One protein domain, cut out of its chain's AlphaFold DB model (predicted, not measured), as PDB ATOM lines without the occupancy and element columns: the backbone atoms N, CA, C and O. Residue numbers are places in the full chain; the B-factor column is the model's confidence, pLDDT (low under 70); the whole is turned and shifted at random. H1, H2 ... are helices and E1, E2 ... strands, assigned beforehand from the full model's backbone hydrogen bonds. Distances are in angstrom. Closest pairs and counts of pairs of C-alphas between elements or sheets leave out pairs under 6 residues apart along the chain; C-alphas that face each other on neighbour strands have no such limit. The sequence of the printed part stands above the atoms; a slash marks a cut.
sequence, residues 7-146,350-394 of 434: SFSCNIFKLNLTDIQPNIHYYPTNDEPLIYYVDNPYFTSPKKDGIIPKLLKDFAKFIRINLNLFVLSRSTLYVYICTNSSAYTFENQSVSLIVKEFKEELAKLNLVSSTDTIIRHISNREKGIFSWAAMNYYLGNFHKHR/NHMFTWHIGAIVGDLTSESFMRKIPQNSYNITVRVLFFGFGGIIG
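AT A GLANCE: This is residues 7 to 146 and 350 to 394 of the 434 residues of an uncharacterized protein of Trichomonas vaginalis (UniProt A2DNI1). A twisted sheet of six strands has H1 and H3 over one face, while on the other it curls round H5, and H4 crosses H5 on the side away from the sheet. The short H7, at the end of the printed part, is farthest out, its centre 27.8 A from the mean of the C-alphas. The printed part has 185 residues with seven named helices and six named strands, in the order E1 E2 E3 H1 H2 E4 H3 E5 H4 H5 H6 E6 H7, and its class is mixed, helices and strands. The sheet is branched, with antiparallel and parallel pairs. The whole is compact, with a radius of gyration of the C-alphas of 16.8 A and spans of 51 by 38 by 33 A.

HOW THE PARTS SIT: E1, residues 7 to 17, has three antiparallel neighbours: E2, residues 22 to 26, and E3, residues 35 to 39, on one side, and E6, residues 377 to 386, on the other side. N 14 and O 25, 2.8 A, N 10 and O 36, 2.7 A, and N 385 and O 7, 2.7 A, are within hydrogen-bond range. E1 and E2 form a hairpin. E4, residues 75 to 83, is parallel to E6, with N 382 and O 78 at 2.7 A, and to E5, residues 117 to 122, with N 79 and O 118 at 2.8 A. E4, H3, residues 92 to 109, and E5 form a strand-helix-strand unit, two parallel neighbour strands with a helix between, whose crossover is right-handed. H3 lies over E4 at a height over the sheet of 9.2 A; its closest C-alphas to E5 are Val 99 and Ile 119, 7.0 A. H1, residues 51 to 66, is on the same face at 9.9 A and touches residues 101 to 109 of H3 alone, at a steep tilt of 42 degrees, the same way; Pro 53 and Glu 105 have the closest C-alphas, 6.0 A. The sheet curls round H5, residues 355 to 364. H4, residues 124 to 138, touches H5 about perpendicular, at 85 degrees, with the C-alphas of Ala 134 and Gly 358 closest, 4.0 A. H2, residues 69 to 72, and H4 only graze the sheet; H6, residues 367 to 370, and H7, residues 390 to 394, are not on it. Every O i to N i+4 pair is within hydrogen-bond range in H1, H3, H4, H5 and H7; H2 and H6 are too short for one.

IN THESE COORDINATES: E1 begins at C-alpha 7 (-15.604, 69.105, -26.487) and is 30.5 A long. E6 is 29.0 A, H3 26.3 A, E4 25.7 A, H1 22.5 A and H4 20.9 A. H7 ends at C-alpha 394 (3.171, 79.018, -18.450).

THE WHOLE: The C-alphas farthest apart, of Asp 19 and Ile 393, are 53.1 A apart. Residues 147 to 349 are not printed; C-alphas 146 and 350 are 22.6 A apart. The link from E3 to H1, 11 residues, is long. Mean pLDDT of the printed part is 78.3; residues 19 to 20, 40 to 49, 84 to 93 and 366 to 394 include those under 70.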
ATOM      1  N   SER A   7     -16.969  69.414 -26.069       74.94
ATOM      2  CA  SER A   7     -15.604  69.105 -26.487       74.94
ATOM      3  C   SER A   7     -15.526  67.859 -27.367       74.94
ATOM      4  O   SER A   7     -14.554  67.666 -28.090       74.94
ATOM      5  N   PHE A   8     -16.591  67.064 -27.421       83.00
ATOM      6  CA  PHE A   8     -16.777  66.039 -28.436       83.00
ATOM      7  C   PHE A   8     -18.167  66.161 -29.047       83.00
ATOM      8  O   PHE A   8     -19.157  66.257 -28.322       83.00
ATOM      9  N   SER A   9     -18.256  66.131 -30.377       87.25
ATOM     10  CA  SER A   9     -19.539  66.089 -31.078       87.25
ATOM     11  C   SER A   9     -19.468  65.182 -32.298       87.25
ATOM     12  O   SER A   9     -18.596  65.363 -33.142       87.25
ATOM     13  N   CYS A  10     -20.419  64.272 -32.448       88.81
ATOM     14  CA  CYS A  10     -20.640  63.497 -33.656       88.81
ATOM     15  C   CYS A  10     -21.916  63.972 -34.351       88.81
ATOM     16  O   CYS A  10     -22.965  64.066 -33.723       88.81
ATOM     17  N   ASN A  11     -21.818  64.219 -35.654       89.06
ATOM     18  CA  ASN A  11     -22.923  64.532 -36.548       89.06
ATOM     19  C   ASN A  11     -22.973  63.458 -37.637       89.06
ATOM     20  O   ASN A  11     -21.942  63.137 -38.235       89.06
ATOM     21  N   ILE A  12     -24.156  62.915 -37.908       88.25
ATOM     22  CA  ILE A  12     -24.347  61.930 -38.973       88.25
ATOM     23  C   ILE A  12     -25.005  62.623 -40.160       88.25
ATOM     24  O   ILE A  12     -26.058  63.247 -40.020       88.25
ATOM     25  N   PHE A  13     -24.385  62.497 -41.329       88.88
ATOM     26  CA  PHE A  13     -24.885  63.051 -42.575       88.88
ATOM     27  C   PHE A  13     -25.190  61.942 -43.579       88.88
ATOM     28  O   PHE A  13     -24.448  60.967 -43.710       88.88
ATOM     29  N   LYS A  14     -26.269  62.114 -44.335       87.62
ATOM     30  CA  LYS A  14     -26.559  61.328 -45.530       87.62
ATOM     31  C   LYS A  14     -26.032  62.078 -46.746       87.62
ATOM     32  O   LYS A  14     -26.323  63.264 -46.910       87.62
ATOM     33  N   LEU A  15     -25.275  61.381 -47.589       85.75
ATOM     34  CA  LEU A  15     -24.719  61.928 -48.817       85.75
ATOM     35  C   LEU A  15     -25.403  61.284 -50.025       85.75
ATOM     36  O   LEU A  15     -25.217  60.104 -50.320       85.75
ATOM     37  N   ASN A  16     -26.147  62.091 -50.775       83.50
ATOM     38  CA  ASN A  16     -26.637  61.693 -52.088       83.50
ATOM     39  C   ASN A  16     -25.792  62.407 -53.145       83.50
ATOM     40  O   ASN A  16     -25.927  63.614 -53.353       83.50
ATOM     41  N   LEU A  17     -24.890  61.672 -53.791       75.94
ATOM     42  CA  LEU A  17     -24.117  62.195 -54.913       75.94
ATOM     43  C   LEU A  17     -25.041  62.355 -56.122       75.94
ATOM     44  O   LEU A  17     -25.637  61.381 -56.576       75.94
ATOM     45  N   THR A  18     -25.158  63.579 -56.625       74.44
ATOM     46  CA  THR A  18     -25.764  63.862 -57.930       74.44
ATOM     47  C   THR A  18     -24.671  64.314 -58.890       74.44
ATOM     48  O   THR A  18     -23.633  64.804 -58.439       74.44
ATOM     49  N   ASP A  19     -24.915  64.212 -60.197       65.19
ATOM     50  CA  ASP A  19     -23.956  64.632 -61.233       65.19
ATOM     51  C   ASP A  19     -23.562  66.117 -61.125       65.19
ATOM     52  O   ASP A  19     -22.528  66.538 -61.635       65.19
ATOM     53  N   ILE A  20     -24.384  66.918 -60.438       68.25
ATOM     54  CA  ILE A  20     -24.208  68.365 -60.293       68.25
ATOM     55  C   ILE A  20     -23.573  68.712 -58.939       68.25
ATOM     56  O   ILE A  20     -22.776  69.648 -58.848       68.25
ATOM     57  N   GLN A  21     -23.936  67.996 -57.866       73.25
ATOM     58  CA  GLN A  21     -23.501  68.325 -56.510       73.25
ATOM     59  C   GLN A  21     -23.709  67.183 -55.498       73.25
ATOM     60  O   GLN A  21     -24.731  66.490 -55.545       73.25
ATOM     61  N   PRO A  22     -22.828  67.050 -54.487       80.75
ATOM     62  CA  PRO A  22     -23.156  66.299 -53.282       80.75
ATOM     63  C   PRO A  22     -24.323  66.946 -52.523       80.75
ATOM     64  O   PRO A  22     -24.199  68.058 -52.017       80.75
ATOM     65  N   ASN A  23     -25.441  66.235 -52.411       86.62
ATOM     66  CA  ASN A  23     -26.579  66.641 -51.600       86.62
ATOM     67  C   ASN A  23     -26.433  66.053 -50.185       86.62
ATOM     68  O   ASN A  23     -26.725  64.878 -49.951       86.62
ATOM     69  N   ILE A  24     -25.904  66.868 -49.277       88.44
ATOM     70  CA  ILE A  24     -25.587  66.544 -47.883       88.44
ATOM     71  C   ILE A  24     -26.719  67.020 -46.976       88.44
ATOM     72  O   ILE A  24     -27.013  68.216 -46.931       88.44
ATOM     73  N   HIS A  25     -27.295  66.090 -46.217       87.25
ATOM     74  CA  HIS A  25     -28.325  66.358 -45.206       87.25
ATOM     75  C   HIS A  25     -27.974  65.691 -43.893       87.25
ATOM     76  O   HIS A  25     -27.253  64.693 -43.879       87.25
ATOM     77  N   TYR A  26     -28.525  66.193 -42.794       87.06
ATOM     78  CA  TYR A  26     -28.513  65.448 -41.543       87.06
ATOM     79  C   TYR A  26     -29.264  64.118 -41.692       87.06
ATOM     80  O   TYR A  26     -30.190  63.981 -42.498       87.06
ATOM     81  N   TYR A  27     -28.814  63.121 -40.935       84.75
ATOM     82  CA  TYR A  27     -29.478  61.832 -40.817       84.75
ATOM     83  C   TYR A  27     -30.114  61.684 -39.420       84.75
ATOM     84  O   TYR A  27     -29.439  61.988 -38.431       84.75
ATOM     85  N   PRO A  28     -31.354  61.165 -39.323       84.25
ATOM     86  CA  PRO A  28     -32.289  60.916 -40.426       84.25
ATOM     87  C   PRO A  28     -32.784  62.235 -41.050       84.25
ATOM     88  O   PRO A  28     -32.708  63.292 -40.441       84.25
ATOM     89  N   THR A  29     -33.260  62.184 -42.295       76.75
ATOM     90  CA  THR A  29     -33.635  63.396 -43.055       76.75
ATOM     91  C   THR A  29     -34.988  63.984 -42.633       76.75
ATOM     92  O   THR A  29     -35.231  65.161 -42.875       76.75
ATOM     93  N   ASN A  30     -35.856  63.183 -42.008       77.88
ATOM     94  CA  ASN A  30     -37.230  63.571 -41.669       77.88
ATOM     95  C   ASN A  30     -37.461  63.792 -40.166       77.88
ATOM     96  O   ASN A  30     -38.555  64.206 -39.797       77.88
ATOM     97  N   ASP A  31     -36.455  63.545 -39.323       74.81
ATOM     98  CA  ASP A  31     -36.556  63.701 -37.869       74.81
ATOM     99  C   ASP A  31     -35.454  64.631 -37.346       74.81
ATOM    100  O   ASP A  31     -34.672  65.208 -38.112       74.81
ATOM    101  N   GLU A  32     -35.386  64.794 -36.025       81.81
ATOM    102  CA  GLU A  32     -34.295  65.527 -35.396       81.81
ATOM    103  C   GLU A  32     -32.933  64.907 -35.765       81.81
ATOM    104  O   GLU A  32     -32.772  63.682 -35.713       81.81
ATOM    105  N   PRO A  33     -31.930  65.729 -36.128       83.50
ATOM    106  CA  PRO A  33     -30.596  65.241 -36.442       83.50
ATOM    107  C   PRO A  33     -30.019  64.353 -35.338       83.50
ATOM    108  O   PRO A  33     -29.963  64.758 -34.175       83.50
ATOM    109  N   LEU A  34     -29.486  63.187 -35.710       83.88
ATOM    110  CA  LEU A  34     -28.738  62.349 -34.777       83.88
ATOM    111  C   LEU A  34     -27.386  62.997 -34.475       83.88
ATOM    112  O   LEU A  34     -26.413  62.864 -35.226       83.88
ATOM    113  N   ILE A  35     -27.346  63.704 -33.349       84.62
ATOM    114  CA  ILE A  35     -26.158  64.372 -32.830       84.62
ATOM    115  C   ILE A  35     -25.821  63.763 -31.474       84.62
ATOM    116  O   ILE A  35     -26.623  63.793 -30.545       84.62
ATOM    117  N   TYR A  36     -24.602  63.248 -31.346       86.69
ATOM    118  CA  TYR A  36     -24.047  62.829 -30.063       86.69
ATOM    119  C   TYR A  36     -23.046  63.868 -29.591       86.69
ATOM    120  O   TYR A  36     -22.220  64.331 -30.375       86.69
ATOM    121  N   TYR A  37     -23.097  64.236 -28.321       85.81
ATOM    122  CA  TYR A  37     -22.124  65.139 -27.733       85.81
ATOM    123  C   TYR A  37     -21.750  64.684 -26.335       85.81
ATOM    124  O   TYR A  37     -22.552  64.071 -25.632       85.81
ATOM    125  N   VAL A  38     -20.517  64.994 -25.956       82.00
ATOM    126  CA  VAL A  38     -20.043  64.832 -24.587       82.00
ATOM    127  C   VAL A  38     -19.621  66.198 -24.097       82.00
ATOM    128  O   VAL A  38     -18.775  66.859 -24.711       82.00
ATOM    129  N   ASP A  39     -20.245  66.614 -23.003       75.50
ATOM    130  CA  ASP A  39     -19.884  67.846 -22.331       75.50
ATOM    131  C   ASP A  39     -18.554  67.628 -21.612       75.50
ATOM    132  O   ASP A  39     -18.392  66.712 -20.804       75.50
ATOM    133  N   ASN A  40     -17.593  68.479 -21.952       62.97
ATOM    134  CA  ASN A  40     -16.401  68.721 -21.162       62.97
ATOM    135  C   ASN A  40     -15.529  67.508 -20.735       62.97
ATOM    136  O   ASN A  40     -15.090  67.460 -19.583       62.97
ATOM    137  N   PRO A  41     -15.162  66.536 -21.603       58.22
ATOM    138  CA  PRO A  41     -13.967  65.745 -21.339       58.22
ATOM    139  C   PRO A  41     -12.759  66.681 -21.427       58.22
ATOM    140  O   PRO A  41     -12.265  66.987 -22.515       58.22
ATOM    141  N   TYR A  42     -12.311  67.195 -20.281       57.28
ATOM    142  CA  TYR A  42     -11.057  67.928 -20.182       57.28
ATOM    143  C   TYR A  42      -9.913  66.976 -20.548       57.28
ATOM    144  O   TYR A  42      -9.439  66.195 -19.724       57.28
ATOM    145  N   PHE A  43      -9.452  67.032 -21.796       60.50
ATOM    146  CA  PHE A  43      -8.245  66.333 -22.225       60.50
ATOM    147  C   PHE A  43      -7.010  67.063 -21.692       60.50
ATOM    148  O   PHE A  43      -6.326  67.777 -22.419       60.50
ATOM    149  N   THR A  44      -6.734  66.917 -20.397       55.28
ATOM    150  CA  THR A  44      -5.581  67.571 -19.760       55.28
ATOM    151  C   THR A  44      -4.251  66.925 -20.167       55.28
ATOM    152  O   THR A  44      -3.219  67.594 -20.157       55.28
ATOM    153  N   SER A  45      -4.263  65.651 -20.585       59.38
ATOM    154  CA  SER A  45      -3.115  64.946 -21.166       59.38
ATOM    155  C   SER A  45      -3.559  63.705 -21.959       59.38
ATOM    156  O   SER A  45      -4.412  62.967 -21.467       59.38
ATOM    157  N   PRO A  46      -2.963  63.410 -23.136       55.78
ATOM    158  CA  PRO A  46      -3.272  62.193 -23.893       55.78
ATOM    159  C   PRO A  46      -2.993  60.907 -23.102       55.78
ATOM    160  O   PRO A  46      -3.732  59.942 -23.213       55.78
ATOM    161  N   LYS A  47      -1.975  60.890 -22.233       59.88
ATOM    162  CA  LYS A  47      -1.540  59.647 -21.574       59.88
ATOM    163  C   LYS A  47      -2.207  59.345 -20.234       59.88
ATOM    164  O   LYS A  47      -2.020  58.240 -19.732       59.88
ATOM    165  N   LYS A  48      -2.883  60.307 -19.597       57.72
ATOM    166  CA  LYS A  48      -3.089  60.208 -18.142       57.72
ATOM    167  C   LYS A  48      -4.375  59.499 -17.704       57.72
ATOM    168  O   LYS A  48      -4.353  58.910 -16.633       57.72
ATOM    169  N   ASP A  49      -5.430  59.437 -18.522       64.94
ATOM    170  CA  ASP A  49      -6.768  59.167 -17.953       64.94
ATOM    171  C   ASP A  49      -7.675  58.196 -18.742       64.94
ATOM    172  O   ASP A  49      -8.853  58.062 -18.415       64.94
ATOM    173  N   GLY A  50      -7.192  57.525 -19.799       82.38
ATOM    174  CA  GLY A  50      -8.023  56.576 -20.571       82.38
ATOM    175  C   GLY A  50      -9.304  57.196 -21.165       82.38
ATOM    176  O   GLY A  50     -10.255  56.484 -21.504       82.38
ATOM    177  N   ILE A  51      -9.339  58.529 -21.282       83.94
ATOM    178  CA  ILE A  51     -10.508  59.296 -21.727       83.94
ATOM    179  C   ILE A  51     -10.835  58.962 -23.179       83.94
ATOM    180  O   ILE A  51     -12.006  58.778 -23.496       83.94
ATOM    181  N   ILE A  52      -9.823  58.841 -24.048       86.44
ATOM    182  CA  ILE A  52     -10.011  58.523 -25.470       86.44
ATOM    183  C   ILE A  52     -10.694  57.153 -25.641       86.44
ATOM    184  O   ILE A  52     -11.766  57.122 -26.253       86.44
ATOM    185  N   PRO A  53     -10.188  56.047 -25.053       90.62
ATOM    186  CA  PRO A  53     -10.889  54.762 -25.071       90.62
ATOM    187  C   PRO A  53     -12.333  54.836 -24.558       90.62
ATOM    188  O   PRO A  53     -13.245  54.303 -25.192       90.62
ATOM    189  N   LYS A  54     -12.570  55.514 -23.423       90.12
ATOM    190  CA  LYS A  54     -13.915  55.651 -22.837       90.12
ATOM    191  C   LYS A  54     -14.862  56.395 -23.780       90.12
ATOM    192  O   LYS A  54     -15.941  55.894 -24.090       90.12
ATOM    193  N   LEU A  55     -14.429  57.549 -24.278       88.75
ATOM    194  CA  LEU A  55     -15.180  58.388 -25.203       88.75
ATOM    195  C   LEU A  55     -15.544  57.630 -26.478       88.75
ATOM    196  O   LEU A  55     -16.690  57.654 -26.917       88.75
ATOM    197  N   LEU A  56     -14.569  56.933 -27.065       91.06
ATOM    198  CA  LEU A  56     -14.770  56.173 -28.289       91.06
ATOM    199  C   LEU A  56     -15.676  54.957 -28.067       91.06
ATOM    200  O   LEU A  56     -16.458  54.619 -28.953       91.06
ATOM    201  N   LYS A  57     -15.640  54.331 -26.885       93.25
ATOM    202  CA  LYS A  57     -16.571  53.260 -26.509       93.25
ATOM    203  C   LYS A  57     -18.011  53.768 -26.394       93.25
ATOM    204  O   LYS A  57     -18.921  53.112 -26.906       93.25
ATOM    205  N   ASP A  58     -18.221  54.925 -25.774       91.12
ATOM    206  CA  ASP A  58     -19.549  55.534 -25.650       91.12
ATOM    207  C   ASP A  58     -20.076  55.999 -27.018       91.12
ATOM    208  O   ASP A  58     -21.220  55.706 -27.378       91.12
ATOM    209  N   PHE A  59     -19.210  56.599 -27.836       91.75
ATOM    210  CA  PHE A  59     -19.482  56.901 -29.241       91.75
ATOM    211  C   PHE A  59     -19.863  55.641 -30.036       91.75
ATOM    212  O   PHE A  59     -20.881  55.624 -30.726       91.75
ATOM    213  N   ALA A  60     -19.104  54.550 -29.906       92.50
ATOM    214  CA  ALA A  60     -19.389  53.284 -30.579       92.50
ATOM    215  C   ALA A  60     -20.748  52.708 -30.184       92.50
ATOM    216  O   ALA A  60     -21.477  52.182 -31.027       92.50
ATOM    217  N   LYS A  61     -21.093  52.803 -28.895       94.50
ATOM    218  CA  LYS A  61     -22.398  52.391 -28.381       94.50
ATOM    219  C   LYS A  61     -23.510  53.232 -29.004       94.50
ATOM    220  O   LYS A  61     -24.470  52.656 -29.509       94.50
ATOM    221  N   PHE A  62     -23.364  54.558 -29.024       92.50
ATOM    222  CA  PHE A  62     -24.318  55.460 -29.674       92.50
ATOM    223  C   PHE A  62     -24.527  55.093 -31.150       92.50
ATOM    224  O   PHE A  62     -25.665  54.939 -31.592       92.50
ATOM    225  N   ILE A  63     -23.442  54.881 -31.895       92.25
ATOM    226  CA  ILE A  63     -23.494  54.539 -33.317       92.25
ATOM    227  C   ILE A  63     -24.210  53.203 -33.561       92.25
ATOM    228  O   ILE A  63     -25.090  53.139 -34.413       92.25
ATOM    229  N   ARG A  64     -23.896  52.157 -32.790       92.88
ATOM    230  CA  ARG A  64     -24.531  50.832 -32.932       92.88
ATOM    231  C   ARG A  64     -26.021  50.822 -32.591       92.88
ATOM    232  O   ARG A  64     -26.749  49.999 -33.129       92.88
ATOM    233  N   ILE A  65     -26.456  51.696 -31.683       93.56
ATOM    234  CA  ILE A  65     -27.871  51.824 -31.312       93.56
ATOM    235  C   ILE A  65     -28.659  52.519 -32.425       93.56
ATOM    236  O   ILE A  65     -29.785  52.126 -32.712       93.56
ATOM    237  N   ASN A  66     -28.077  53.549 -33.045       91.25
ATOM    238  CA  ASN A  66     -28.812  54.436 -33.946       91.25
ATOM    239  C   ASN A  66     -28.640  54.105 -35.436       91.25
ATOM    240  O   ASN A  66     -29.459  54.530 -36.250       91.25
ATOM    241  N   LEU A  67     -27.598  53.356 -35.815       89.56
ATOM    242  CA  LEU A  67     -27.324  52.975 -37.202       89.56
ATOM    243  C   LEU A  67     -27.352  51.454 -37.372       89.56
ATOM    244  O   LEU A  67     -26.680  50.715 -36.655       89.56
ATOM    245  N   ASN A  68     -28.090  50.980 -38.377       90.81
ATOM    246  CA  ASN A  68     -28.069  49.568 -38.749       90.81
ATOM    247  C   ASN A  68     -26.771  49.196 -39.498       90.81
ATOM    248  O   ASN A  68     -26.068  50.050 -40.043       90.81
ATOM    249  N   LEU A  69     -26.470  47.894 -39.558       87.31
ATOM    250  CA  LEU A  69     -25.250  47.371 -40.196       87.31
ATOM    251  C   LEU A  69     -25.136  47.745 -41.682       87.31
ATOM    252  O   LEU A  69     -24.032  47.921 -42.199       87.31
ATOM    253  N   PHE A  70     -26.266  47.902 -42.372       87.31
ATOM    254  CA  PHE A  70     -26.275  48.300 -43.776       87.31
ATOM    255  C   PHE A  70     -25.793  49.746 -43.957       87.31
ATOM    256  O   PHE A  70     -24.975  50.012 -44.833       87.31
ATOM    257  N   VAL A  71     -26.238  50.671 -43.101       85.44
ATOM    258  CA  VAL A  71     -25.769  52.064 -43.105       85.44
ATOM    259  C   VAL A  71     -24.288  52.123 -42.734       85.44
ATOM    260  O   VAL A  71     -23.506  52.768 -43.432       85.44
ATOM    261  N   LEU A  72     -23.876  51.396 -41.692       85.56
ATOM    262  CA  LEU A  72     -22.483  51.372 -41.233       85.56
ATOM    263  C   LEU A  72     -21.504  50.841 -42.279       85.56
ATOM    264  O   LEU A  72     -20.463  51.453 -42.498       85.56
ATOM    265  N   SER A  73     -21.855  49.758 -42.974       85.69
ATOM    266  CA  SER A  73     -20.998  49.168 -44.018       85.69
ATOM    267  C   SER A  73     -20.803  50.062 -45.248       85.69
ATOM    268  O   SER A  73     -19.941  49.782 -46.074       85.69
ATOM    269  N   ARG A  74     -21.589  51.138 -45.376       85.56
ATOM    270  CA  ARG A  74     -21.498  52.146 -46.445       85.56
ATOM    271  C   ARG A  74     -21.107  53.529 -45.933       85.56
ATOM    272  O   ARG A  74     -21.284  54.520 -46.648       85.56
ATOM    273  N   SER A  75     -20.669  53.611 -44.681       86.69
ATOM    274  CA  SER A  75     -20.323  54.876 -44.054       86.69
ATOM    275  C   SER A  75     -18.837  55.179 -44.191       86.69
ATOM    276  O   SER A  75     -18.010  54.291 -44.025       86.69
ATOM    277  N   THR A  76     -18.493  56.447 -44.406       88.06
ATOM    278  CA  THR A  76     -17.141  56.970 -44.179       88.06
ATOM    279  C   THR A  76     -17.129  57.737 -42.860       88.06
ATOM    280  O   THR A  76     -18.014  58.554 -42.594       88.06
ATOM    281  N   LEU A  77     -16.133  57.469 -42.016       89.81
ATOM    282  CA  LEU A  77     -15.941  58.136 -40.735       89.81
ATOM    283  C   LEU A  77     -14.877  59.228 -40.862       89.81
ATOM    284  O   LEU A  77     -13.692  58.939 -41.002       89.81
ATOM    285  N   TYR A  78     -15.285  60.484 -40.741       90.00
ATOM    286  CA  TYR A  78     -14.390  61.634 -40.664       90.00
ATOM    287  C   TYR A  78     -14.191  62.028 -39.210       90.00
ATOM    288  O   TYR A  78     -15.153  62.320 -38.507       90.00
ATOM    289  N   VAL A  79     -12.947  62.075 -38.755       90.38
ATOM    290  CA  VAL A  79     -12.576  62.515 -37.412       90.38
ATOM    291  C   VAL A  79     -11.704  63.751 -37.540       90.38
ATOM    292  O   VAL A  79     -10.535  63.679 -37.923       90.38
ATOM    293  N   TYR A  80     -12.276  64.900 -37.208       90.44
ATOM    294  CA  TYR A  80     -11.574  66.170 -37.203       90.44
ATOM    295  C   TYR A  80     -11.163  66.532 -35.778       90.44
ATOM    296  O   TYR A  80     -11.996  66.792 -34.904       90.44
ATOM    297  N   ILE A  81      -9.857  66.576 -35.555       88.12
ATOM    298  CA  ILE A  81      -9.263  66.986 -34.286       88.12
ATOM    299  C   ILE A  81      -8.960  68.479 -34.375       88.12
ATOM    300  O   ILE A  81      -8.246  68.924 -35.271       88.12
ATOM    301  N   CYS A  82      -9.524  69.259 -33.461       84.50
ATOM    302  CA  CYS A  82      -9.367  70.706 -33.393       84.50
ATOM    303  C   CYS A  82      -8.628  71.076 -32.104       84.50
ATOM    304  O   CYS A  82      -8.961  70.574 -31.029       84.50
ATOM    305  N   THR A  83      -7.670  71.994 -32.193       76.50
ATOM    306  CA  THR A  83      -7.024  72.597 -31.020       76.50
ATOM    307  C   THR A  83      -7.562  74.005 -30.809       76.50
ATOM    308  O   THR A  83      -7.658  74.790 -31.758       76.50
ATOM    309  N   ASN A  84      -7.939  74.342 -29.573       68.19
ATOM    310  CA  ASN A  84      -8.367  75.708 -29.282       68.19
ATOM    311  C   ASN A  84      -7.178  76.686 -29.394       68.19
ATOM    312  O   ASN A  84      -6.022  76.308 -29.194       68.19
ATOM    313  N   SER A  85      -7.447  77.939 -29.765       56.25
ATOM    314  CA  SER A  85      -6.428  78.955 -30.075       56.25
ATOM    315  C   SER A  85      -5.486  79.253 -28.905       56.25
ATOM    316  O   SER A  85      -4.314  79.547 -29.148       56.25
ATOM    317  N   SER A  86      -5.975  79.151 -27.669       53.16
ATOM    318  CA  SER A  86      -5.232  79.359 -26.419       53.16
ATOM    319  C   SER A  86      -4.204  78.258 -26.130       53.16
ATOM    320  O   SER A  86      -3.258  78.475 -25.379       53.16
ATOM    321  N   ALA A  87      -4.325  77.104 -26.790       51.31
ATOM    322  CA  ALA A  87      -3.422  75.970 -26.650       51.31
ATOM    323  C   ALA A  87      -2.344  75.921 -27.743       51.31
ATOM    324  O   ALA A  87      -1.808  74.856 -28.002       51.31
ATOM    325  N   TYR A  88      -2.007  77.020 -28.426       47.50
ATOM    326  CA  TYR A  88      -0.997  76.982 -29.502       47.50
ATOM    327  C   TYR A  88       0.418  76.595 -29.032       47.50
ATOM    328  O   TYR A  88       1.246  76.223 -29.857       47.50
ATOM    329  N   THR A  89       0.683  76.628 -27.722       50.56
ATOM    330  CA  THR A  89       1.886  76.040 -27.110       50.56
ATOM    331  C   THR A  89       1.801  74.522 -26.923       50.56
ATOM    332  O   THR A  89       2.790  73.917 -26.521       50.56
ATOM    333  N   PHE A  90       0.671  73.872 -27.238       53.59
ATOM    334  CA  PHE A  90       0.664  72.430 -27.472       53.59
ATOM    335  C   PHE A  90       1.519  72.158 -28.704       53.59
ATOM    336  O   PHE A  90       1.104  72.390 -29.839       53.59
ATOM    337  N   GLU A  91       2.728  71.666 -28.453       58.09
ATOM    338  CA  GLU A  91       3.653  71.206 -29.474       58.09
ATOM    339  C   GLU A  91       2.924  70.289 -30.463       58.09
ATOM    340  O   GLU A  91       2.140  69.422 -30.062       58.09
ATOM    341  N   ASN A  92       3.221  70.426 -31.760       66.38
ATOM    342  CA  ASN A  92       2.715  69.549 -32.827       66.38
ATOM    343  C   ASN A  92       2.835  68.045 -32.478       66.38
ATOM    344  O   ASN A  92       2.054  67.223 -32.962       66.38
ATOM    345  N   GLN A  93       3.783  67.692 -31.603       67.62
ATOM    346  CA  GLN A  93       3.978  66.351 -31.052       67.62
ATOM    347  C   GLN A  93       2.784  65.841 -30.226       67.62
ATOM    348  O   GLN A  93       2.433  64.668 -30.308       67.62
ATOM    349  N   SER A  94       2.107  66.696 -29.459       77.25
ATOM    350  CA  SER A  94       0.949  66.281 -28.657       77.25
ATOM    351  C   SER A  94      -0.256  65.945 -29.535       77.25
ATOM    352  O   SER A  94      -0.943  64.953 -29.299       77.25
ATOM    353  N   VAL A  95      -0.485  66.725 -30.596       80.00
ATOM    354  CA  VAL A  95      -1.567  66.460 -31.556       80.00
ATOM    355  C   VAL A  95      -1.313  65.164 -32.322       80.00
ATOM    356  O   VAL A  95      -2.240  64.380 -32.510       80.00
ATOM    357  N   SER A  96      -0.072  64.897 -32.739       83.56
ATOM    358  CA  SER A  96       0.248  63.660 -33.459       83.56
ATOM    359  C   SER A  96       0.068  62.413 -32.585       83.56
ATOM    360  O   SER A  96      -0.447  61.406 -33.073       83.56
ATOM    361  N   LEU A  97       0.399  62.492 -31.289       84.56
ATOM    362  CA  LEU A  97       0.129  61.428 -30.317       84.56
ATOM    363  C   LEU A  97      -1.371  61.183 -30.137       84.56
ATOM    364  O   LEU A  97      -1.807  60.038 -30.197       84.56
ATOM    365  N   ILE A  98      -2.162  62.248 -29.996       83.44
ATOM    366  CA  ILE A  98      -3.625  62.160 -29.905       83.44
ATOM    367  C   ILE A  98      -4.214  61.509 -31.160       83.44
ATOM    368  O   ILE A  98      -5.033  60.601 -31.061       83.44
ATOM    369  N   VAL A  99      -3.798  61.961 -32.347       87.19
ATOM    370  CA  VAL A  99      -4.247  61.393 -33.627       87.19
ATOM    371  C   VAL A  99      -3.906  59.906 -33.690       87.19
ATOM    372  O   VAL A  99      -4.731  59.112 -34.138       87.19
ATOM    373  N   LYS A 100      -2.701  59.524 -33.252       88.62
ATOM    374  CA  LYS A 100      -2.261  58.129 -33.215       88.62
ATOM    375  C   LYS A 100      -3.134  57.291 -32.277       88.62
ATOM    376  O   LYS A 100      -3.647  56.266 -32.710       88.62
ATOM    377  N   GLU A 101      -3.358  57.749 -31.051       88.38
ATOM    378  CA  GLU A 101      -4.193  57.045 -30.070       88.38
ATOM    379  C   GLU A 101      -5.646  56.916 -30.548       88.38
ATOM    380  O   GLU A 101      -6.216  55.829 -30.506       88.38
ATOM    381  N   PHE A 102      -6.226  57.982 -31.115       88.88
ATOM    382  CA  PHE A 102      -7.557  57.927 -31.728       88.88
ATOM    383  C   PHE A 102      -7.644  56.876 -32.835       88.88
ATOM    384  O   PHE A 102      -8.631  56.148 -32.899       88.88
ATOM    385  N   LYS A 103      -6.626  56.786 -33.705       90.25
ATOM    386  CA  LYS A 103      -6.572  55.770 -34.769       90.25
ATOM    387  C   LYS A 103      -6.532  54.357 -34.191       90.25
ATOM    388  O   LYS A 103      -7.278  53.500 -34.656       90.25
ATOM    389  N   GLU A 104      -5.678  54.122 -33.197       91.25
ATOM    390  CA  GLU A 104      -5.517  52.810 -32.561       91.25
ATOM    391  C   GLU A 104      -6.800  52.366 -31.842       91.25
ATOM    392  O   GLU A 104      -7.244  51.233 -32.022       91.25
ATOM    393  N   GLU A 105      -7.440  53.256 -31.083       92.12
ATOM    394  CA  GLU A 105      -8.680  52.950 -30.367       92.12
ATOM    395  C   GLU A 105      -9.888  52.800 -31.304       92.12
ATOM    396  O   GLU A 105     -10.692  51.884 -31.126       92.12
ATOM    397  N   LEU A 106     -10.008  53.625 -32.351       90.56
ATOM    398  CA  LEU A 106     -11.068  53.458 -33.355       90.56
ATOM    399  C   LEU A 106     -10.941  52.134 -34.113       90.56
ATOM    400  O   LEU A 106     -11.957  51.481 -34.356       90.56
ATOM    401  N   ALA A 107      -9.717  51.706 -34.435       91.19
ATOM    402  CA  ALA A 107      -9.477  50.426 -35.094       91.19
ATOM    403  C   ALA A 107      -9.953  49.238 -34.239       91.19
ATOM    404  O   ALA A 107     -10.545  48.303 -34.769       91.19
ATOM    405  N   LYS A 108      -9.786  49.293 -32.909       94.38
ATOM    406  CA  LYS A 108     -10.277  48.245 -31.991       94.38
ATOM    407  C   LYS A 108     -11.802  48.119 -31.988       94.38
ATOM    408  O   LYS A 108     -12.333  47.055 -31.679       94.38
ATOM    409  N   LEU A 109     -12.517  49.199 -32.302       92.44
ATOM    410  CA  LEU A 109     -13.974  49.227 -32.233       92.44
ATOM    411  C   LEU A 109     -14.656  48.592 -33.444       92.44
ATOM    412  O   LEU A 109     -15.827  48.237 -33.308       92.44
ATOM    413  N   ASN A 110     -13.968  48.443 -34.584       90.00
ATOM    414  CA  ASN A 110     -14.513  47.864 -35.821       90.00
ATOM    415  C   ASN A 110     -15.904  48.429 -36.192       90.00
ATOM    416  O   ASN A 110     -16.835  47.679 -36.481       90.00
ATOM    417  N   LEU A 111     -16.077  49.755 -36.103       86.81
ATOM    418  CA  LEU A 111     -17.341  50.430 -36.450       86.81
ATOM    419  C   LEU A 111     -17.497  50.637 -37.958       86.81
ATOM    420  O   LEU A 111     -18.568  50.409 -38.509       86.81
ATOM    421  N   VAL A 112     -16.422  51.106 -38.584       84.31
ATOM    422  CA  VAL A 112     -16.290  51.423 -40.007       84.31
ATOM    423  C   VAL A 112     -14.943  50.857 -40.454       84.31
ATOM    424  O   VAL A 112     -14.031  50.733 -39.629       84.31
ATOM    425  N   SER A 113     -14.808  50.483 -41.729       84.00
ATOM    426  CA  SER A 113     -13.525  50.014 -42.260       84.00
ATOM    427  C   SER A 113     -12.424  51.045 -41.996       84.00
ATOM    428  O   SER A 113     -12.637  52.256 -42.109       84.00
ATOM    429  N   SER A 114     -11.216  50.578 -41.685       79.75
ATOM    430  CA  SER A 114     -10.057  51.458 -41.501       79.75
ATOM    431  C   SER A 114      -9.725  52.246 -42.772       79.75
ATOM    432  O   SER A 114      -9.258  53.379 -42.680       79.75
ATOM    433  N   THR A 115     -10.022  51.690 -43.952       81.81
ATOM    434  CA  THR A 115      -9.883  52.370 -45.252       81.81
ATOM    435  C   THR A 115     -10.889  53.499 -45.448       81.81
ATOM    436  O   THR A 115     -10.610  54.434 -46.194       81.81
ATOM    437  N   ASP A 116     -12.023  53.426 -44.751       81.94
ATOM    438  CA  ASP A 116     -13.124  54.389 -44.811       81.94
ATOM    439  C   ASP A 116     -13.120  55.310 -43.580       81.94
ATOM    440  O   ASP A 116     -14.118  55.954 -43.264       81.94
ATOM    441  N   THR A 117     -11.992  55.378 -42.865       86.38
ATOM    442  CA  THR A 117     -11.796  56.265 -41.717       86.38
ATOM    443  C   THR A 117     -10.725  57.306 -42.028       86.38
ATOM    444  O   THR A 117      -9.566  56.986 -42.290       86.38
ATOM    445  N   ILE A 118     -11.095  58.582 -41.949       86.75
ATOM    446  CA  ILE A 118     -10.231  59.727 -42.237       86.75
ATOM    447  C   ILE A 118     -10.063  60.523 -40.952       86.75
ATOM    448  O   ILE A 118     -11.005  61.145 -40.476       86.75
ATOM    449  N   ILE A 119      -8.853  60.528 -40.396       88.75
ATOM    450  CA  ILE A 119      -8.537  61.280 -39.174       88.75
ATOM    451  C   ILE A 119      -7.568  62.402 -39.512       88.75
ATOM    452  O   ILE A 119      -6.468  62.139 -40.008       88.75
ATOM    453  N   ARG A 120      -7.966  63.644 -39.229       86.81
ATOM    454  CA  ARG A 120      -7.207  64.841 -39.595       86.81
ATOM    455  C   ARG A 120      -7.242  65.891 -38.491       86.81
ATOM    456  O   ARG A 120      -8.295  66.184 -37.934       86.81
ATOM    457  N   HIS A 121      -6.092  66.498 -38.209       88.12
ATOM    458  CA  HIS A 121      -6.035  67.736 -37.434       88.12
ATOM    459  C   HIS A 121      -6.392  68.919 -38.334       88.12
ATOM    460  O   HIS A 121      -5.895  69.008 -39.458       88.12
ATOM    461  N   ILE A 122      -7.264  69.804 -37.854       88.06
ATOM    462  CA  ILE A 122      -7.641  71.020 -38.573       88.06
ATOM    463  C   ILE A 122      -7.279  72.254 -37.758       88.06
ATOM    464  O   ILE A 122      -7.492  72.320 -36.545       88.06
ATOM    465  N   SER A 123      -6.750  73.263 -38.443       89.19
ATOM    466  CA  SER A 123      -6.478  74.561 -37.825       89.19
ATOM    467  C   SER A 123      -7.761  75.386 -37.652       89.19
ATOM    468  O   SER A 123      -8.729  75.232 -38.400       89.19
ATOM    469  N   ASN A 124      -7.753  76.362 -36.737       88.38
ATOM    470  CA  ASN A 124      -8.852  77.335 -36.621       88.38
ATOM    471  C   ASN A 124      -9.082  78.110 -37.926       88.38
ATOM    472  O   ASN A 124     -10.210  78.484 -38.252       88.38
ATOM    473  N   ARG A 125      -8.023  78.319 -38.718       90.94
ATOM    474  CA  ARG A 125      -8.125  78.982 -40.020       90.94
ATOM    475  C   ARG A 125      -8.966  78.151 -40.982       90.94
ATOM    476  O   ARG A 125      -9.862  78.686 -41.633       90.94
ATOM    477  N   GLU A 126      -8.711  76.846 -41.024       91.94
ATOM    478  CA  GLU A 126      -9.510  75.899 -41.799       91.94
ATOM    479  C   GLU A 126     -10.939  75.788 -41.285       91.94
ATOM    480  O   GLU A 126     -11.849  75.793 -42.105       91.94
ATOM    481  N   LYS A 127     -11.160  75.781 -39.963       91.62
ATOM    482  CA  LYS A 127     -12.512  75.818 -39.379       91.62
ATOM    483  C   LYS A 127     -13.314  77.019 -39.896       91.62
ATOM    484  O   LYS A 127     -14.472  76.860 -40.281       91.62
ATOM    485  N   GLY A 128     -12.701  78.202 -39.975       94.44
ATOM    486  CA  GLY A 128     -13.337  79.392 -40.555       94.44
ATOM    487  C   GLY A 128     -13.651  79.246 -42.046       94.44
ATOM    488  O   GLY A 128     -14.749  79.580 -42.484       94.44
ATOM    489  N   ILE A 129     -12.734  78.657 -42.821       95.12
ATOM    490  CA  ILE A 129     -12.947  78.377 -44.253       95.12
ATOM    491  C   ILE A 129     -14.081  77.366 -44.448       95.12
ATOM    492  O   ILE A 129     -14.930  77.555 -45.314       95.12
ATOM    493  N   PHE A 130     -14.146  76.322 -43.624       95.44
ATOM    494  CA  PHE A 130     -15.239  75.354 -43.650       95.44
ATOM    495  C   PHE A 130     -16.556  75.960 -43.181       95.44
ATOM    496  O   PHE A 130     -17.597  75.647 -43.744       95.44
ATOM    497  N   SER A 131     -16.532  76.896 -42.235       95.88
ATOM    498  CA  SER A 131     -17.730  77.652 -41.861       95.88
ATOM    499  C   SER A 131     -18.238  78.494 -43.040       95.88
ATOM    500  O   SER A 131     -19.419  78.461 -43.383       95.88
ATOM    501  N   TRP A 132     -17.332  79.186 -43.736       96.94
ATOM    502  CA  TRP A 132     -17.652  79.913 -44.963       96.94
ATOM    503  C   TRP A 132     -18.214  78.998 -46.059       96.94
ATOM    504  O   TRP A 132     -19.224  79.335 -46.685       96.94
ATOM    505  N   ALA A 133     -17.605  77.828 -46.263       95.56
ATOM    506  CA  ALA A 133     -18.053  76.864 -47.257       95.56
ATOM    507  C   ALA A 133     -19.436  76.298 -46.914       95.56
ATOM    508  O   ALA A 133     -20.307  76.269 -47.779       95.56
ATOM    509  N   ALA A 134     -19.665  75.924 -45.652       94.62
ATOM    510  CA  ALA A 134     -20.951  75.426 -45.172       94.62
ATOM    511  C   ALA A 134     -22.067  76.452 -45.405       94.62
ATOM    512  O   ALA A 134     -23.113  76.115 -45.952       94.62
ATOM    513  N   MET A 135     -21.833  77.725 -45.068       95.44
ATOM    514  CA  MET A 135     -22.833  78.775 -45.270       95.44
ATOM    515  C   MET A 135     -23.175  78.972 -46.745       95.44
ATOM    516  O   MET A 135     -24.343  79.031 -47.125       95.44
ATOM    517  N   ASN A 136     -22.160  79.056 -47.603       94.81
ATOM    518  CA  ASN A 136     -22.378  79.250 -49.034       94.81
ATOM    519  C   ASN A 136     -22.995  78.021 -49.712       94.81
ATOM    520  O   ASN A 136     -23.774  78.188 -50.652       94.81
ATOM    521  N   TYR A 137     -22.712  76.822 -49.201       92.38
ATOM    522  CA  TYR A 137     -23.392  75.588 -49.579       92.38
ATOM    523  C   TYR A 137     -24.881  75.652 -49.210       92.38
ATOM    524  O   TYR A 137     -25.728  75.508 -50.090       92.38
ATOM    525  N   TYR A 138     -25.218  75.971 -47.955       91.06
ATOM    526  CA  TYR A 138     -26.609  76.063 -47.494       91.06
ATOM    527  C   TYR A 138     -27.423  77.115 -48.250       91.06
ATOM    528  O   TYR A 138     -28.583  76.898 -48.597       91.06
ATOM    529  N   LEU A 139     -26.823  78.264 -48.555       91.88
ATOM    530  CA  LEU A 139     -27.480  79.319 -49.332       91.88
ATOM    531  C   LEU A 139     -27.582  78.991 -50.834       91.88
ATOM    532  O   LEU A 139     -28.188  79.747 -51.597       91.88
ATOM    533  N   GLY A 140     -26.976  77.886 -51.279       91.44
ATOM    534  CA  GLY A 140     -26.894  77.497 -52.682       91.44
ATOM    535  C   GLY A 140     -26.091  78.484 -53.536       91.44
ATOM    536  O   GLY A 140     -26.305  78.578 -54.749       91.44
ATOM    537  N   ASN A 141     -25.188  79.255 -52.918       92.81
ATOM    538  CA  ASN A 141     -24.432  80.306 -53.599       92.81
ATOM    539  C   ASN A 141     -23.452  79.736 -54.625       92.81
ATOM    540  O   ASN A 141     -23.203  80.373 -55.648       92.81
ATOM    541  N   PHE A 142     -22.961  78.518 -54.394       89.06
ATOM    542  CA  PHE A 142     -22.074  77.840 -55.328       89.06
ATOM    543  C   PHE A 142     -22.753  77.447 -56.653       89.06
ATOM    544  O   PHE A 142     -22.084  77.439 -57.681       89.06
ATOM    545  N   HIS A 143     -24.067  77.190 -56.665       78.62
ATOM    546  CA  HIS A 143     -24.795  76.718 -57.862       78.62
ATOM    547  C   HIS A 143     -25.213  77.842 -58.781       78.62
ATOM    548  O   HIS A 143     -25.132  77.748 -59.998       78.62
ATOM    549  N   LYS A 144     -25.704  78.924 -58.187       75.44
ATOM    550  CA  LYS A 144     -26.393  79.979 -58.932       75.44
ATOM    551  C   LYS A 144     -25.423  81.025 -59.488       75.44
ATOM    552  O   LYS A 144     -25.850  82.142 -59.763       75.44
ATOM    553  N   HIS A 145     -24.124  80.703 -59.535       75.19
ATOM    554  CA  HIS A 145     -23.019  81.646 -59.745       75.19
ATOM    555  C   HIS A 145     -23.195  82.941 -58.935       75.19
ATOM    556  O   HIS A 145     -22.842  84.037 -59.372       75.19
ATOM    557  N   ARG A 146     -23.783  82.816 -57.740       85.75
ATOM    558  CA  ARG A 146     -24.066  83.957 -56.877       85.75
ATOM    559  C   ARG A 146     -22.780  84.377 -56.195       85.75
ATOM    560  O   ARG A 146     -21.886  83.570 -55.940       85.75
ATOM    561  N   ASN A 350     -33.730  75.117 -40.220       70.50
ATOM    562  CA  ASN A 350     -34.100  74.340 -39.022       70.50
ATOM    563  C   ASN A 350     -32.981  73.543 -38.332       70.50
ATOM    564  O   ASN A 350     -33.215  72.989 -37.260       70.50
ATOM    565  N   HIS A 351     -31.757  73.542 -38.859       75.62
ATOM    566  CA  HIS A 351     -30.632  72.848 -38.237       75.62
ATOM    567  C   HIS A 351     -29.622  73.820 -37.643       75.62
ATOM    568  O   HIS A 351     -29.429  74.922 -38.155       75.62
ATOM    569  N   MET A 352     -28.954  73.402 -36.568       80.38
ATOM    570  CA  MET A 352     -27.825  74.147 -36.014       80.38
ATOM    571  C   MET A 352     -26.730  74.271 -37.077       80.38
ATOM    572  O   MET A 352     -26.365  73.294 -37.734       80.38
ATOM    573  N   PHE A 353     -26.219  75.485 -37.262       87.75
ATOM    574  CA  PHE A 353     -25.127  75.720 -38.189       87.75
ATOM    575  C   PHE A 353     -23.902  74.891 -37.779       87.75
ATOM    576  O   PHE A 353     -23.539  74.819 -36.606       87.75
ATOM    577  N   THR A 354     -23.240  74.280 -38.759       88.75
ATOM    578  CA  THR A 354     -22.116  73.381 -38.513       88.75
ATOM    579  C   THR A 354     -21.059  73.533 -39.601       88.75
ATOM    580  O   THR A 354     -21.352  73.459 -40.794       88.75
ATOM    581  N   TRP A 355     -19.801  73.724 -39.206       92.50
ATOM    582  CA  TRP A 355     -18.692  73.797 -40.161       92.50
ATOM    583  C   TRP A 355     -18.370  72.427 -40.780       92.50
ATOM    584  O   TRP A 355     -17.748  72.369 -41.838       92.50
ATOM    585  N   HIS A 356     -18.826  71.327 -40.163       90.81
ATOM    586  CA  HIS A 356     -18.581  69.955 -40.617       90.81
ATOM    587  C   HIS A 356     -19.025  69.719 -42.063       90.81
ATOM    588  O   HIS A 356     -18.312  69.066 -42.816       90.81
ATOM    589  N   ILE A 357     -20.148  70.307 -42.487       90.50
ATOM    590  CA  ILE A 357     -20.600  70.201 -43.880       90.50
ATOM    591  C   ILE A 357     -19.600  70.853 -44.822       90.50
ATOM    592  O   ILE A 357     -19.273  70.273 -45.844       90.50
ATOM    593  N   GLY A 358     -19.060  72.020 -44.477       93.00
ATOM    594  CA  GLY A 358     -18.037  72.664 -45.296       93.00
ATOM    595  C   GLY A 358     -16.742  71.855 -45.378       93.00
ATOM    596  O   GLY A 358     -16.077  71.892 -46.410       93.00
ATOM    597  N   ALA A 359     -16.407  71.099 -44.327       91.81
ATOM    598  CA  ALA A 359     -15.277  70.176 -44.332       91.81
ATOM    599  C   ALA A 359     -15.533  68.977 -45.255       91.81
ATOM    600  O   ALA A 359     -14.718  68.725 -46.136       91.81
ATOM    601  N   ILE A 360     -16.698  68.326 -45.136       88.25
ATOM    602  CA  ILE A 360     -17.128  67.251 -46.044       88.25
ATOM    603  C   ILE A 360     -17.120  67.759 -47.485       88.25
ATOM    604  O   ILE A 360     -16.521  67.140 -48.351       88.25
ATOM    605  N   VAL A 361     -17.743  68.909 -47.747       88.06
ATOM    606  CA  VAL A 361     -17.775  69.528 -49.074       88.06
ATOM    607  C   VAL A 361     -16.360  69.753 -49.607       88.06
ATOM    608  O   VAL A 361     -16.083  69.404 -50.749       88.06
ATOM    609  N   GLY A 362     -15.457  70.297 -48.787       86.75
ATOM    610  CA  GLY A 362     -14.062  70.494 -49.171       86.75
ATOM    611  C   GLY A 362     -13.354  69.180 -49.507       86.75
ATOM    612  O   GLY A 362     -12.716  69.081 -50.550       86.75
ATOM    613  N   ASP A 363     -13.519  68.157 -48.673       83.44
ATOM    614  CA  ASP A 363     -12.869  66.858 -48.864       83.44
ATOM    615  C   ASP A 363     -13.430  66.124 -50.102       83.44
ATOM    616  O   ASP A 363     -12.662  65.573 -50.897       83.44
ATOM    617  N   LEU A 364     -14.748  66.213 -50.339       76.88
ATOM    618  CA  LEU A 364     -15.437  65.645 -51.505       76.88
ATOM    619  C   LEU A 364     -14.953  66.219 -52.835       76.88
ATOM    620  O   LEU A 364     -14.972  65.528 -53.843       76.88
ATOM    621  N   THR A 365     -14.520  67.476 -52.857       71.12
ATOM    622  CA  THR A 365     -14.125  68.156 -54.101       71.12
ATOM    623  C   THR A 365     -12.702  67.862 -54.556       71.12
ATOM    624  O   THR A 365     -12.315  68.281 -55.646       71.12
ATOM    625  N   SER A 366     -11.915  67.141 -53.757       67.19
ATOM    626  CA  SER A 366     -10.603  66.685 -54.206       67.19
ATOM    627  C   SER A 366     -10.774  65.568 -55.251       67.19
ATOM    628  O   SER A 366     -11.478  64.587 -55.016       67.19
ATOM    629  N   GLU A 367     -10.163  65.712 -56.435       56.44
ATOM    630  CA  GLU A 367     -10.336  64.772 -57.567       56.44
ATOM    631  C   GLU A 367     -10.004  63.313 -57.211       56.44
ATOM    632  O   GLU A 367     -10.573  62.373 -57.770       56.44
ATOM    633  N   SER A 368      -9.097  63.114 -56.253       54.53
ATOM    634  CA  SER A 368      -8.728  61.802 -55.720       54.53
ATOM    635  C   SER A 368      -9.855  61.133 -54.926       54.53
ATOM    636  O   SER A 368      -9.850  59.908 -54.774       54.53
ATOM    637  N   PHE A 369     -10.817  61.914 -54.434       56.66
ATOM    638  CA  PHE A 369     -11.876  61.471 -53.542       56.66
ATOM    639  C   PHE A 369     -13.167  61.108 -54.286       56.66
ATOM    640  O   PHE A 369     -13.748  60.058 -54.011       56.66
ATOM    641  N   MET A 370     -13.560  61.879 -55.309       53.88
ATOM    642  CA  MET A 370     -14.783  61.618 -56.095       53.88
ATOM    643  C   MET A 370     -14.817  60.230 -56.753       53.88
ATOM    644  O   MET A 370     -15.891  59.672 -56.947       53.88
ATOM    645  N   ARG A 371     -13.659  59.634 -57.067       55.44
ATOM    646  CA  ARG A 371     -13.599  58.300 -57.691       55.44
ATOM    647  C   ARG A 371     -13.875  57.140 -56.726       55.44
ATOM    648  O   ARG A 371     -14.010  56.014 -57.189       55.44
ATOM    649  N   LYS A 372     -13.913  57.379 -55.411       58.06
ATOM    650  CA  LYS A 372     -13.952  56.310 -54.394       58.06
ATOM    651  C   LYS A 372     -15.287  56.153 -53.672       58.06
ATOM    652  O   LYS A 372     -15.440  55.187 -52.933       58.06
ATOM    653  N   ILE A 373     -16.241  57.062 -53.860       58.88
ATOM    654  CA  ILE A 373     -17.459  57.071 -53.047       58.88
ATOM    655  C   ILE A 373     -18.617  56.390 -53.786       58.88
ATOM    656  O   ILE A 373     -19.001  56.846 -54.865       58.88
ATOM    657  N   PRO A 374     -19.240  55.353 -53.202       61.50
ATOM    658  CA  PRO A 374     -20.469  54.776 -53.736       61.50
ATOM    659  C   PRO A 374     -21.636  55.779 -53.718       61.50
ATOM    660  O   PRO A 374     -21.783  56.564 -52.774       61.50
ATOM    661  N   GLN A 375     -22.524  55.715 -54.717       59.59
ATOM    662  CA  GLN A 375     -23.819  56.408 -54.657       59.59
ATOM    663  C   GLN A 375     -24.611  55.945 -53.415       59.59
ATOM    664  O   GLN A 375     -24.646  54.752 -53.104       59.59
ATOM    665  N   ASN A 376     -25.270  56.885 -52.722       60.06
ATOM    666  CA  ASN A 376     -25.993  56.672 -51.454       60.06
ATOM    667  C   ASN A 376     -25.101  56.223 -50.281       60.06
ATOM    668  O   ASN A 376     -25.417  55.257 -49.576       60.06
ATOM    669  N   SER A 377     -23.985  56.921 -50.084       59.03
ATOM    670  CA  SER A 377     -23.099  56.755 -48.930       59.03
ATOM    671  C   SER A 377     -23.549  57.613 -47.744       59.03
ATOM    672  O   SER A 377     -24.331  58.561 -47.866       59.03
ATOM    673  N   TYR A 378     -23.060  57.261 -46.562       62.25
ATOM    674  CA  TYR A 378     -23.302  58.012 -45.336       62.25
ATOM    675  C   TYR A 378     -21.970  58.555 -44.823       62.25
ATOM    676  O   TYR A 378     -20.957  57.868 -44.863       62.25
ATOM    677  N   ASN A 379     -21.957  59.790 -44.337       63.00
ATOM    678  CA  ASN A 379     -20.764  60.406 -43.770       63.00
ATOM    679  C   ASN A 379     -20.997  60.641 -42.285       63.00
ATOM    680  O   ASN A 379     -21.785  61.500 -41.888       63.00
ATOM    681  N   ILE A 380     -20.292  59.886 -41.452       63.28
ATOM    682  CA  ILE A 380     -20.271  60.105 -40.010       63.28
ATOM    683  C   ILE A 380     -19.130  61.075 -39.743       63.28
ATOM    684  O   ILE A 380     -17.985  60.786 -40.070       63.28
ATOM    685  N   THR A 381     -19.425  62.237 -39.170       62.41
ATOM    686  CA  THR A 381     -18.399  63.223 -38.828       62.41
ATOM    687  C   THR A 381     -18.302  63.402 -37.329       62.41
ATOM    688  O   THR A 381     -19.266  63.766 -36.666       62.41
ATOM    689  N   VAL A 382     -17.105  63.210 -36.805       61.94
ATOM    690  CA  VAL A 382     -16.752  63.356 -35.404       61.94
ATOM    691  C   VAL A 382     -15.800  64.535 -35.263       61.94
ATOM    692  O   VAL A 382     -14.759  64.593 -35.912       61.94
ATOM    693  N   ARG A 383     -16.141  65.470 -34.383       62.28
ATOM    694  CA  ARG A 383     -15.255  66.529 -33.905       62.28
ATOM    695  C   ARG A 383     -14.791  66.207 -32.507       62.28
ATOM    696  O   ARG A 383     -15.596  65.894 -31.631       62.28
ATOM    697  N   VAL A 384     -13.492  66.383 -32.317       60.59
ATOM    698  CA  VAL A 384     -12.830  66.301 -31.021       60.59
ATOM    699  C   VAL A 384     -12.115  67.625 -30.788       60.59
ATOM    700  O   VAL A 384     -11.226  67.998 -31.553       60.59
ATOM    701  N   LEU A 385     -12.535  68.366 -29.772       54.44
ATOM    702  CA  LEU A 385     -11.867  69.563 -29.279       54.44
ATOM    703  C   LEU A 385     -10.963  69.184 -28.117       54.44
ATOM    704  O   LEU A 385     -11.403  68.592 -27.133       54.44
ATOM    705  N   PHE A 386      -9.707  69.596 -28.225       52.31
ATOM    706  CA  PHE A 386      -8.740  69.486 -27.145       52.31
ATOM    707  C   PHE A 386      -8.495  70.852 -26.515       52.31
ATOM    708  O   PHE A 386      -8.161  71.821 -27.207       52.31
ATOM    709  N   PHE A 387      -8.622  70.903 -25.191       48.91
ATOM    710  CA  PHE A 387      -8.222  72.042 -24.375       48.91
ATOM    711  C   PHE A 387      -6.839  71.767 -23.799       48.91
ATOM    712  O   PHE A 387      -6.670  70.910 -22.938       48.91
ATOM    713  N   GLY A 388      -5.836  72.490 -24.286       44.16
ATOM    714  CA  GLY A 388      -4.493  72.384 -23.746       44.16
ATOM    715  C   GLY A 388      -4.327  73.217 -22.479       44.16
ATOM    716  O   GLY A 388      -4.262  74.438 -22.559       44.16
ATOM    717  N   PHE A 389      -4.194  72.579 -21.315       41.25
ATOM    718  CA  PHE A 389      -3.964  73.276 -20.037       41.25
ATOM    719  C   PHE A 389      -2.539  73.847 -19.876       41.25
ATOM    720  O   PHE A 389      -2.294  74.653 -18.979       41.25
ATOM    721  N   GLY A 390      -1.599  73.481 -20.759       37.94
ATOM    722  CA  GLY A 390      -0.190  73.890 -20.669       37.94
ATOM    723  C   GLY A 390       0.044  75.406 -20.736       37.94
ATOM    724  O   GLY A 390       1.031  75.896 -20.194       37.94
ATOM    725  N   GLY A 391      -0.883  76.164 -21.334       33.94
ATOM    726  CA  GLY A 391      -0.793  77.624 -21.413       33.94
ATOM    727  C   GLY A 391      -1.078  78.335 -20.089       33.94
ATOM    728  O   GLY A 391      -0.438  79.339 -19.799       33.94
ATOM    729  N   ILE A 392      -1.976  77.810 -19.248       34.66
ATOM    730  CA  ILE A 392      -2.385  78.507 -18.018       34.66
ATOM    731  C   ILE A 392      -1.229  78.534 -17.016       34.66
ATOM    732  O   ILE A 392      -0.969  79.579 -16.440       34.66
ATOM    733  N   ILE A 393      -0.467  77.443 -16.876       34.47
ATOM    734  CA  ILE A 393       0.693  77.392 -15.968       34.47
ATOM    735  C   ILE A 393       1.857  78.244 -16.507       34.47
ATOM    736  O   ILE A 393       2.487  78.972 -15.744       34.47
ATOM    737  N   GLY A 394       2.111  78.218 -17.823       29.31
ATOM    738  CA  GLY A 394       3.171  79.018 -18.450       29.31
ATOM    739  C   GLY A 394       2.907  80.528 -18.408       29.31
ATOM    740  O   GLY A 394       3.815  81.299 -18.104       29.31
TER     741      GLY A 394